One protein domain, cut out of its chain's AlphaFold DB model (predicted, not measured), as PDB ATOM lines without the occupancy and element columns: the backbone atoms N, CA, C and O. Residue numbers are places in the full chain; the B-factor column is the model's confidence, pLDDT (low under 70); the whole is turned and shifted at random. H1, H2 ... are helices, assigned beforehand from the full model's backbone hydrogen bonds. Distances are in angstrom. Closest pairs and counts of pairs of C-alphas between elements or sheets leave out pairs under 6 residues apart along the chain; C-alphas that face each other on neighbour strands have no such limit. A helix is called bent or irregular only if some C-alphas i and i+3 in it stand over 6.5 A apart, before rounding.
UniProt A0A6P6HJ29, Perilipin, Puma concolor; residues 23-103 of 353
ATOM      1  N   GLN A  23      34.115  49.427  -4.164       66.62
ATOM      2  CA  GLN A  23      33.958  50.639  -3.350       66.62
ATOM      3  C   GLN A  23      35.257  50.999  -2.610       66.62
ATOM      4  O   GLN A  23      35.661  52.156  -2.584       66.62
ATOM      5  N   ARG A  24      35.972  49.989  -2.094       65.94
ATOM      6  CA  ARG A  24      37.245  50.160  -1.377       65.94
ATOM      7  C   ARG A  24      38.393  50.574  -2.308       65.94
ATOM      8  O   ARG A  24      39.264  51.318  -1.882       65.94
ATOM      9  N   VAL A  25      38.379  50.130  -3.569       65.31
ATOM     10  CA  VAL A  25      39.343  50.519  -4.616       65.31
ATOM     11  C   VAL A  25      39.034  51.912  -5.168       65.31
ATOM     12  O   VAL A  25      39.959  52.690  -5.377       65.31
ATOM     13  N   LEU A  26      37.757  52.259  -5.354       65.44
ATOM     14  CA  LEU A  26      37.341  53.589  -5.813       65.44
ATOM     15  C   LEU A  26      37.625  54.682  -4.771       65.44
ATOM     16  O   LEU A  26      37.937  55.810  -5.137       65.44
ATOM     17  N   GLN A  27      37.535  54.341  -3.480       65.31
ATOM     18  CA  GLN A  27      37.836  55.236  -2.357       65.31
ATOM     19  C   GLN A  27      39.338  55.397  -2.071       65.31
ATOM     20  O   GLN A  27      39.710  56.205  -1.218       65.31
ATOM     21  N   LEU A  28      40.225  54.664  -2.759       78.38
ATOM     22  CA  LEU A  28      41.660  54.923  -2.653       78.38
ATOM     23  C   LEU A  28      41.950  56.333  -3.204       78.38
ATOM     24  O   LEU A  28      41.626  56.588  -4.365       78.38
ATOM     25  N   PRO A  29      42.622  57.225  -2.448       71.25
ATOM     26  CA  PRO A  29      42.833  58.630  -2.831       71.25
ATOM     27  C   PRO A  29      43.490  58.832  -4.204       71.25
ATOM     28  O   PRO A  29      43.284  59.842  -4.871       71.25
ATOM     29  N   VAL A  30      44.294  57.858  -4.637       69.38
ATOM     30  CA  VAL A  30      44.936  57.845  -5.957       69.38
ATOM     31  C   VAL A  30      43.924  57.587  -7.068       69.38
ATOM     32  O   VAL A  30      43.964  58.276  -8.084       69.38
ATOM     33  N   VAL A  31      43.026  56.619  -6.879       76.19
ATOM     34  CA  VAL A  31      42.003  56.228  -7.859       76.19
ATOM     35  C   VAL A  31      40.914  57.292  -7.934       76.19
ATOM     36  O   VAL A  31      40.541  57.692  -9.037       76.19
ATOM     37  N   SER A  32      40.463  57.819  -6.793       75.31
ATOM     38  CA  SER A  32      39.519  58.940  -6.769       75.31
ATOM     39  C   SER A  32      40.129  60.193  -7.403       75.31
ATOM     40  O   SER A  32      39.508  60.796  -8.272       75.31
ATOM     41  N   GLY A  33      41.383  60.525  -7.078       77.00
ATOM     42  CA  GLY A  33      42.082  61.681  -7.642       77.00
ATOM     43  C   GLY A  33      42.322  61.584  -9.153       77.00
ATOM     44  O   GLY A  33      42.153  62.576  -9.866       77.00
ATOM     45  N   THR A  34      42.665  60.401  -9.681       75.31
ATOM     46  CA  THR A  34      42.773  60.217 -11.141       75.31
ATOM     47  C   THR A  34      41.410  60.231 -11.814       75.31
ATOM     48  O   THR A  34      41.270  60.889 -12.841       75.31
ATOM     49  N   CYS A  35      40.400  59.575 -11.241       72.56
ATOM     50  CA  CYS A  35      39.042  59.569 -11.781       72.56
ATOM     51  C   CYS A  35      38.460  60.989 -11.848       72.56
ATOM     52  O   CYS A  35      37.970  61.400 -12.896       72.56
ATOM     53  N   GLU A  36      38.615  61.785 -10.787       78.94
ATOM     54  CA  GLU A  36      38.201  63.192 -10.763       78.94
ATOM     55  C   GLU A  36      38.977  64.052 -11.771       78.94
ATOM     56  O   GLU A  36      38.403  64.946 -12.396       78.94
ATOM     57  N   CYS A  37      40.275  63.793 -11.958       78.00
ATOM     58  CA  CYS A  37      41.101  64.484 -12.952       78.00
ATOM     59  C   CYS A  37      40.653  64.160 -14.386       78.00
ATOM     60  O   CYS A  37      40.465  65.068 -15.203       78.00
ATOM     61  N   PHE A  38      40.411  62.881 -14.682       78.81
ATOM     62  CA  PHE A  38      39.852  62.446 -15.959       78.81
ATOM     63  C   PHE A  38      38.462  63.026 -16.179       78.81
ATOM     64  O   PHE A  38      38.188  63.525 -17.266       78.81
ATOM     65  N   GLN A  39      37.611  63.036 -15.154       78.75
ATOM     66  CA  GLN A  39      36.266  63.589 -15.237       78.75
ATOM     67  C   GLN A  39      36.302  65.095 -15.516       78.75
ATOM     68  O   GLN A  39      35.621  65.540 -16.434       78.75
ATOM     69  N   LYS A  40      37.153  65.865 -14.823       80.69
ATOM     70  CA  LYS A  40      37.351  67.303 -15.088       80.69
ATOM     71  C   LYS A  40      37.910  67.573 -16.482       80.69
ATOM     72  O   LYS A  40      37.469  68.504 -17.149       80.69
ATOM     73  N   THR A  41      38.866  66.768 -16.936       80.62
ATOM     74  CA  THR A  41      39.466  66.916 -18.274       80.62
ATOM     75  C   THR A  41      38.454  66.567 -19.367       80.62
ATOM     76  O   THR A  41      38.352  67.268 -20.375       80.62
ATOM     77  N   TYR A  42      37.654  65.525 -19.143       76.81
ATOM     78  CA  TYR A  42      36.565  65.110 -20.018       76.81
ATOM     79  C   TYR A  42      35.468  66.178 -20.098       76.81
ATOM     80  O   TYR A  42      35.106  66.582 -21.202       76.81
ATOM     81  N   THR A  43      34.993  66.707 -18.964       78.69
ATOM     82  CA  THR A  43      33.990  67.786 -18.948       78.69
ATOM     83  C   THR A  43      34.540  69.073 -19.554       78.69
ATOM     84  O   THR A  43      33.858  69.695 -20.361       78.69
ATOM     85  N   SER A  44      35.796  69.429 -19.265       76.69
ATOM     86  CA  SER A  44      36.448  70.607 -19.849       76.69
ATOM     87  C   SER A  44      36.606  70.493 -21.370       76.69
ATOM     88  O   SER A  44      36.439  71.485 -22.074       76.69
ATOM     89  N   THR A  45      36.889  69.295 -21.894       74.12
ATOM     90  CA  THR A  45      36.987  69.050 -23.346       74.12
ATOM     91  C   THR A  45      35.603  69.025 -23.999       74.12
ATOM     92  O   THR A  45      35.426  69.540 -25.102       74.12
ATOM     93  N   LYS A  46      34.600  68.477 -23.302       76.06
ATOM     94  CA  LYS A  46      33.194  68.480 -23.724       76.06
ATOM     95  C   LYS A  46      32.658  69.912 -23.841       76.06
ATOM     96  O   LYS A  46      32.042  70.240 -24.847       76.06
ATOM     97  N   GLU A  47      32.924  70.772 -22.861       72.56
ATOM     98  CA  GLU A  47      32.468  72.170 -22.847       72.56
ATOM     99  C   GLU A  47      33.201  73.058 -23.867       72.56
ATOM    100  O   GLU A  47      32.610  74.002 -24.389       72.56
ATOM    101  N   ALA A  48      34.450  72.728 -24.217       75.31
ATOM    102  CA  ALA A  48      35.224  73.455 -25.224       75.31
ATOM    103  C   ALA A  48      34.737  73.232 -26.674       75.31
ATOM    104  O   ALA A  48      34.958  74.093 -27.528       75.31
ATOM    105  N   TYR A  49      34.064  72.109 -26.972       75.75
ATOM    106  CA  TYR A  49      33.628  71.748 -28.330       75.75
ATOM    107  C   TYR A  49      32.122  71.405 -28.392       75.75
ATOM    108  O   TYR A  49      31.743  70.251 -28.175       75.75
ATOM    109  N   PRO A  50      31.235  72.348 -28.775       74.00
ATOM    110  CA  PRO A  50      29.774  72.186 -28.675       74.00
ATOM    111  C   PRO A  50      29.174  71.053 -29.534       74.00
ATOM    112  O   PRO A  50      28.155  70.470 -29.165       74.00
ATOM    113  N   LEU A  51      29.811  70.686 -30.652       72.06
ATOM    114  CA  LEU A  51      29.402  69.537 -31.479       72.06
ATOM    115  C   LEU A  51      29.706  68.192 -30.799       72.06
ATOM    116  O   LEU A  51      28.859  67.300 -30.784       72.06
ATOM    117  N   VAL A  52      30.889  68.067 -30.192       74.62
ATOM    118  CA  VAL A  52      31.294  66.879 -29.424       74.62
ATOM    119  C   VAL A  52      30.461  66.778 -28.146       74.62
ATOM    120  O   VAL A  52      30.019  65.687 -27.785       74.62
ATOM    121  N   ALA A  53      30.139  67.920 -27.526       77.69
ATOM    122  CA  ALA A  53      29.252  67.998 -26.375       77.69
ATOM    123  C   ALA A  53      27.901  67.328 -26.631       77.69
ATOM    124  O   ALA A  53      27.464  66.528 -25.810       77.69
ATOM    125  N   SER A  54      27.266  67.620 -27.769       78.81
ATOM    126  CA  SER A  54      25.945  67.091 -28.125       78.81
ATOM    127  C   SER A  54      25.948  65.567 -28.306       78.81
ATOM    128  O   SER A  54      25.118  64.869 -27.720       78.81
ATOM    129  N   VAL A  55      26.929  65.034 -29.046       79.62
ATOM    130  CA  VAL A  55      27.059  63.585 -29.289       79.62
ATOM    131  C   VAL A  55      27.383  62.837 -27.994       79.62
ATOM    132  O   VAL A  55      26.753  61.820 -27.697       79.62
ATOM    133  N   CYS A  56      28.300  63.362 -27.177       76.50
ATOM    134  CA  CYS A  56      28.606  62.782 -25.869       76.50
ATOM    135  C   CYS A  56      27.401  62.843 -24.920       76.50
ATOM    136  O   CYS A  56      27.126  61.867 -24.231       76.50
ATOM    137  N   ASN A  57      26.624  63.932 -24.921       80.06
ATOM    138  CA  ASN A  57      25.436  64.042 -24.070       80.06
ATOM    139  C   ASN A  57      24.337  63.049 -24.481       80.06
ATOM    140  O   ASN A  57      23.693  62.454 -23.620       80.06
ATOM    141  N   ALA A  58      24.142  62.831 -25.786       81.94
ATOM    142  CA  ALA A  58      23.217  61.817 -26.289       81.94
ATOM    143  C   ALA A  58      23.652  60.400 -25.877       81.94
ATOM    144  O   ALA A  58      22.822  59.597 -25.450       81.94
ATOM    145  N   TYR A  59      24.955  60.114 -25.941       82.19
ATOM    146  CA  TYR A  59      25.517  58.834 -25.514       82.19
ATOM    147  C   TYR A  59      25.382  58.609 -24.001       82.19
ATOM    148  O   TYR A  59      24.903  57.561 -23.577       82.19
ATOM    149  N   GLU A  60      25.725  59.606 -23.182       81.75
ATOM    150  CA  GLU A  60      25.573  59.554 -21.723       81.75
ATOM    151  C   GLU A  60      24.112  59.331 -21.317       81.75
ATOM    152  O   GLU A  60      23.825  58.478 -20.477       81.75
ATOM    153  N   LYS A  61      23.168  60.032 -21.958       81.75
ATOM    154  CA  LYS A  61      21.730  59.825 -21.734       81.75
ATOM    155  C   LYS A  61      21.267  58.435 -22.174       81.75
ATOM    156  O   LYS A  61      20.430  57.845 -21.493       81.75
ATOM    157  N   GLY A  62      21.830  57.894 -23.256       79.94
ATOM    158  CA  GLY A  62      21.566  56.532 -23.721       79.94
ATOM    159  C   GLY A  62      22.067  55.463 -22.749       79.94
ATOM    160  O   GLY A  62      21.313  54.559 -22.391       79.94
ATOM    161  N   VAL A  63      23.300  55.598 -22.256       80.12
ATOM    162  CA  VAL A  63      23.886  54.692 -21.253       80.12
ATOM    163  C   VAL A  63      23.147  54.791 -19.922       80.12
ATOM    164  O   VAL A  63      22.842  53.765 -19.322       80.12
ATOM    165  N   GLN A  64      22.792  55.995 -19.474       78.19
ATOM    166  CA  GLN A  64      22.030  56.187 -18.239       78.19
ATOM    167  C   GLN A  64      20.612  55.599 -18.351       78.19
ATOM    168  O   GLN A  64      20.139  54.948 -17.419       78.19
ATOM    169  N   GLY A  65      19.961  55.745 -19.511       75.75
ATOM    170  CA  GLY A  65      18.676  55.113 -19.813       75.75
ATOM    171  C   GLY A  65      18.761  53.584 -19.831       75.75
ATOM    172  O   GLY A  65      17.990  52.921 -19.136       75.75
ATOM    173  N   ALA A  66      19.740  53.017 -20.538       70.38
ATOM    174  CA  ALA A  66      19.969  51.572 -20.591       70.38
ATOM    175  C   ALA A  66      20.358  50.991 -19.221       70.38
ATOM    176  O   ALA A  66      19.854  49.939 -18.843       70.38
ATOM    177  N   SER A  67      21.190  51.695 -18.446       69.69
ATOM    178  CA  SER A  67      21.563  51.310 -17.082       69.69
ATOM    179  C   SER A  67      20.360  51.325 -16.143       69.69
ATOM    180  O   SER A  67      20.234  50.424 -15.317       69.69
ATOM    181  N   SER A  68      19.466  52.311 -16.264       68.56
ATOM    182  CA  SER A  68      18.233  52.333 -15.475       68.56
ATOM    183  C   SER A  68      17.326  51.157 -15.848       68.56
ATOM    184  O   SER A  68      16.896  50.419 -14.971       68.56
ATOM    185  N   LEU A  69      17.131  50.884 -17.140       68.62
ATOM    186  CA  LEU A  69      16.337  49.750 -17.619       68.62
ATOM    187  C   LEU A  69      16.949  48.393 -17.224       68.62
ATOM    188  O   LEU A  69      16.223  47.454 -16.896       68.62
ATOM    189  N   ALA A  70      18.278  48.289 -17.197       63.06
ATOM    190  CA  ALA A  70      18.993  47.121 -16.693       63.06
ATOM    191  C   ALA A  70      18.789  46.948 -15.180       63.06
ATOM    192  O   ALA A  70      18.501  45.843 -14.734       63.06
ATOM    193  N   ALA A  71      18.842  48.030 -14.398       63.09
ATOM    194  CA  ALA A  71      18.552  47.984 -12.965       63.09
ATOM    195  C   ALA A  71      17.112  47.499 -12.692       63.09
ATOM    196  O   ALA A  71      16.925  46.560 -11.920       63.09
ATOM    197  N   TRP A  72      16.119  48.039 -13.411       65.00
ATOM    198  CA  TRP A  72      14.713  47.613 -13.314       65.00
ATOM    199  C   TRP A  72      14.477  46.165 -13.781       65.00
ATOM    200  O   TRP A  72      13.633  45.462 -13.229       65.00
ATOM    201  N   SER A  73      15.212  45.687 -14.790       56.81
ATOM    202  CA  SER A  73      15.062  44.316 -15.310       56.81
ATOM    203  C   SER A  73      15.844  43.258 -14.519       56.81
ATOM    204  O   SER A  73      15.494  42.078 -14.569       56.81
ATOM    205  N   MET A  74      16.859  43.661 -13.751       52.09
ATOM    206  CA  MET A  74      17.682  42.763 -12.933       52.09
ATOM    207  C   MET A  74      17.127  42.557 -11.513       52.09
ATOM    208  O   MET A  74      17.351  41.500 -10.923       52.09
ATOM    209  N   GLU A  75      16.349  43.501 -10.978       60.03
ATOM    210  CA  GLU A  75      15.702  43.411  -9.658       60.03
ATOM    211  C   GLU A  75      14.950  42.078  -9.392       60.03
ATOM    212  O   GLU A  75      15.202  41.441  -8.360       60.03
ATOM    213  N   PRO A  76      14.115  41.543 -10.311       58.12
ATOM    214  CA  PRO A  76      13.443  40.255 -10.100       58.12
ATOM    215  C   PRO A  76      14.386  39.039 -10.160       58.12
ATOM    216  O   PRO A  76      14.117  38.013  -9.524       58.12
ATOM    217  N   VAL A  77      15.498  39.133 -10.895       60.03
ATOM    218  CA  VAL A  77      16.505  38.064 -11.013       60.03
ATOM    219  C   VAL A  77      17.381  38.023  -9.761       60.03
ATOM    220  O   VAL A  77      17.602  36.948  -9.204       60.03
ATOM    221  N   VAL A  78      17.794  39.187  -9.255       62.81
ATOM    222  CA  VAL A  78      18.554  39.320  -8.002       62.81
ATOM    223  C   VAL A  78      17.745  38.804  -6.814       62.81
ATOM    224  O   VAL A  78      18.290  38.056  -6.003       62.81
ATOM    225  N   ARG A  79      16.434  39.083  -6.733       60.97
ATOM    226  CA  ARG A  79      15.589  38.500  -5.669       60.97
ATOM    227  C   ARG A  79      15.526  36.972  -5.733       60.97
ATOM    228  O   ARG A  79      15.583  36.309  -4.693       60.97
ATOM    229  N   ARG A  80      15.432  36.394  -6.935       59.53
ATOM    230  CA  ARG A  80      15.406  34.931  -7.119       59.53
ATOM    231  C   ARG A  80      16.746  34.280  -6.778       59.53
ATOM    232  O   ARG A  80      16.755  33.251  -6.109       59.53
ATOM    233  N   LEU A  81      17.860  34.888  -7.181       59.41
ATOM    234  CA  LEU A  81      19.207  34.389  -6.897       59.41
ATOM    235  C   LEU A  81      19.597  34.562  -5.428       59.41
ATOM    236  O   LEU A  81      20.166  33.643  -4.854       59.41
ATOM    237  N   SER A  82      19.232  35.677  -4.793       63.12
ATOM    238  CA  SER A  82      19.449  35.903  -3.359       63.12
ATOM    239  C   SER A  82      18.748  34.839  -2.514       63.12
ATOM    240  O   SER A  82      19.357  34.269  -1.617       63.12
ATOM    241  N   THR A  83      17.510  34.478  -2.862       68.69
ATOM    242  CA  THR A  83      16.767  33.422  -2.152       68.69
ATOM    243  C   THR A  83      17.453  32.052  -2.281       68.69
ATOM    244  O   THR A  83      17.538  31.309  -1.306       68.69
ATOM    245  N   GLN A  84      17.990  31.730  -3.464       65.62
ATOM    246  CA  GLN A  84      18.741  30.488  -3.700       65.62
ATOM    247  C   GLN A  84      20.112  30.497  -3.006       65.62
ATOM    248  O   GLN A  84      20.534  29.481  -2.460       65.62
ATOM    249  N   PHE A  85      20.787  31.647  -2.978       64.75
ATOM    250  CA  PHE A  85      22.078  31.815  -2.317       64.75
ATOM    251  C   PHE A  85      21.952  31.700  -0.796       64.75
ATOM    252  O   PHE A  85      22.760  31.019  -0.177       64.75
ATOM    253  N   THR A  86      20.906  32.270  -0.193       70.81
ATOM    254  CA  THR A  86      20.636  32.129   1.246       70.81
ATOM    255  C   THR A  86      20.374  30.673   1.631       70.81
ATOM    256  O   THR A  86      20.937  30.197   2.614       70.81
ATOM    257  N   ALA A  87      19.595  29.935   0.832       69.81
ATOM    258  CA  ALA A  87      19.333  28.516   1.080       69.81
ATOM    259  C   ALA A  87      20.595  27.645   0.909       69.81
ATOM    260  O   ALA A  87      20.852  26.753   1.718       69.81
ATOM    261  N   ALA A  88      21.414  27.921  -0.111       66.94
ATOM    262  CA  ALA A  88      22.686  27.229  -0.318       66.94
ATOM    263  C   ALA A  88      23.712  27.558   0.781       66.94
ATOM    264  O   ALA A  88      24.439  26.672   1.224       66.94
ATOM    265  N   ASN A  89      23.743  28.806   1.252       73.81
ATOM    266  CA  ASN A  89      24.603  29.241   2.347       73.81
ATOM    267  C   ASN A  89      24.199  28.583   3.673       73.81
ATOM    268  O   ASN A  89      25.063  28.107   4.396       73.81
ATOM    269  N   GLU A  90      22.898  28.460   3.964       74.75
ATOM    270  CA  GLU A  90      22.420  27.719   5.140       74.75
ATOM    271  C   GLU A  90      22.831  26.236   5.084       74.75
ATOM    272  O   GLU A  90      23.266  25.670   6.087       74.75
ATOM    273  N   LEU A  91      22.758  25.611   3.903       69.44
ATOM    274  CA  LEU A  91      23.187  24.224   3.702       69.44
ATOM    275  C   LEU A  91      24.710  24.059   3.844       69.44
ATOM    276  O   LEU A  91      25.169  23.064   4.406       69.44
ATOM    277  N   ALA A  92      25.489  25.033   3.369       67.94
ATOM    278  CA  ALA A  92      26.942  25.054   3.510       67.94
ATOM    279  C   ALA A  92      27.371  25.254   4.971       67.94
ATOM    280  O   ALA A  92      28.252  24.533   5.433       67.94
ATOM    281  N   CYS A  93      26.715  26.155   5.712       69.69
ATOM    282  CA  CYS A  93      26.950  26.336   7.146       69.69
ATOM    283  C   CYS A  93      26.630  25.056   7.924       69.69
ATOM    284  O   CYS A  93      27.470  24.588   8.677       69.69
ATOM    285  N   ARG A  94      25.497  24.396   7.648       74.69
ATOM    286  CA  ARG A  94      25.170  23.103   8.279       74.69
ATOM    287  C   ARG A  94      26.163  21.991   7.925       74.69
ATOM    288  O   ARG A  94      26.447  21.133   8.755       74.69
ATOM    289  N   GLY A  95      26.682  21.980   6.696       72.56
ATOM    290  CA  GLY A  95      27.737  21.052   6.281       72.56
ATOM    291  C   GLY A  95      29.068  21.321   6.985       72.56
ATOM    292  O   GLY A  95      29.788  20.378   7.311       72.56
ATOM    293  N   LEU A  96      29.367  22.594   7.252       67.56
ATOM    294  CA  LEU A  96      30.545  23.029   7.994       67.56
ATOM    295  C   LEU A  96      30.426  22.702   9.490       67.56
ATOM    296  O   LEU A  96      31.366  22.141  10.042       67.56
ATOM    297  N   ASP A  97      29.263  22.926  10.104       69.62
ATOM    298  CA  ASP A  97      28.979  22.550  11.497       69.62
ATOM    299  C   ASP A  97      29.115  21.028  11.689       69.62
ATOM    300  O   ASP A  97      29.707  20.542  12.654       69.62
ATOM    301  N   HIS A  98      28.640  20.244  10.715       63.59
ATOM    302  CA  HIS A  98      28.766  18.787  10.757       63.59
ATOM    303  C   HIS A  98      30.207  18.297  10.531       63.59
ATOM    304  O   HIS A  98      30.581  17.212  10.982       63.59
ATOM    305  N   LEU A  99      31.033  19.096   9.850       57.94
ATOM    306  CA  LEU A  99      32.468  18.852   9.712       57.94
ATOM    307  C   LEU A  99      33.224  19.222  11.000       57.94
ATOM    308  O   LEU A  99      34.149  18.501  11.379       57.94
ATOM    309  N   GLU A 100      32.802  20.281  11.694       61.75
ATOM    310  CA  GLU A 100      33.343  20.709  12.989       61.75
ATOM    311  C   GLU A 100      33.100  19.652  14.083       61.75
ATOM    312  O   GLU A 100      34.016  19.313  14.833       61.75
ATOM    313  N   GLU A 101      31.927  19.009  14.100       60.62
ATOM    314  CA  GLU A 101      31.632  17.892  15.016       60.62
ATOM    315  C   GLU A 101      32.457  16.620  14.733       60.62
ATOM    316  O   GLU A 101      32.730  15.828  15.640       60.62
ATOM    317  N   LYS A 102      32.832  16.381  13.467       58.78
ATOM    318  CA  LYS A 102      33.540  15.159  13.036       58.78
ATOM    319  C   LYS A 102      35.060  15.300  13.039       58.78
ATOM    320  O   LYS A 102      35.746  14.278  13.008       58.78
ATOM    321  N   ILE A 103      35.591  16.524  13.108       53.66
ATOM    322  CA  ILE A 103      37.033  16.802  13.121       53.66
ATOM    323  C   ILE A 103      37.373  17.791  14.256       53.66
ATOM    324  O   ILE A 103      37.572  18.979  14.005       53.66
TER     325      ILE A 103
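Overview. This is residues 23 to 103 of the 353 residues of the protein "Perilipin" of Puma concolor (UniProt A0A6P6HJ29). Three helices make an open, flat frame with no core: the long helix H3 is bent into a wide V of two arms, and H2 folds back from the first end of H3a at a sharp corner. H2 and H3b stand at the two ends of H3a with empty space between them, while the short H1 sits near the first residues of H2, and residues 58 to 103, of which 58 to 102 belong to H3, stand free. The printed part has 81 residues with three named helices, in the order H1, H2, H3 along the chain, and no named strand; the class is all helix. It is extended, with a radius of gyration of the C-alphas of 22.7 A, and its C-alphas span 70 by 33 by 10 A along their three main axes.

Arrangement. The printed part begins with H1, residues 23 to 26, which a tight link of 2 residues joins to H2, residues 29 to 48. H1 and H2 are close but not clearly touching, with 2 pairs of C-alphas within 8 A; their closest C-alphas, those of Leu 26 and Ser 32, are 5.9 A apart. After H2 comes a tight link of 1 residue, and then H3, residues 50 to 102. By its hydrogen bonds H3 was assigned as one helix, but it is bent: C-alphas 73 and 76 are 6.8 A apart, against about 5 A in a regular helix. Its arms are H3a, residues 50 to 73, and H3b, residues 76 to 102; residues 74 and 75 belong to neither arm. H2 and H3a touch only at the corner by their link, with residues 46 to 47 of H2 and residues 52 to 56 of H3a. Their closest C-alphas, those of Lys 46 and Ala 53, are 4.8 A apart. H2 and H3a run opposite ways at a steep tilt of 51 degrees, and their centres are 18.3 A apart. The lines of H3a and H3b stand at a steep tilt of 57 degrees. H3b touches no helix, and H2 and H3b are apart. H1 is apart from H3a and from H3b. In H2, H3a and H3b every pair of O of residue i and N of residue i+4 is within hydrogen-bond range. H1, with 4 residues, is too short for such a pair; its 1 pair of O of residue i and N of residue i+3 is within range.

Along the chain. H1 runs from Gln 23, with its C-alpha at (33.958, 50.639, -3.350), to Leu 26. H2 runs from Pro 29 to Ala 48 and is 27.9 A long from first to last C-alpha. H3a runs from Pro 50, with its C-alpha at (29.774, 72.186, -28.675), to Ser 73, a length of 34.2 A. H3b runs from Pro 76 to Lys 102 over 39.6 A, and C-alpha 102 is at (33.540, 15.159, 13.036).

Size, cuts and confidence. The two C-alphas farthest apart are those of Pro 50 and Lys 102, at 70.8 A. The first and last printed C-alphas, those of Gln 23 and Ile 103, are 37.8 A apart. The printed part has no cut, and no link is long. The mean pLDDT of the printed part is 70.7, and 38 residues are under 70: residues 23 to 27, residue 30, residues 67 to 85, residues 87 to 88, residues 91 to 93 and residues 96 to 103. The mean pLDDT is 66 in H1, 76 in H2, 74 in H3a and 66 in H3b.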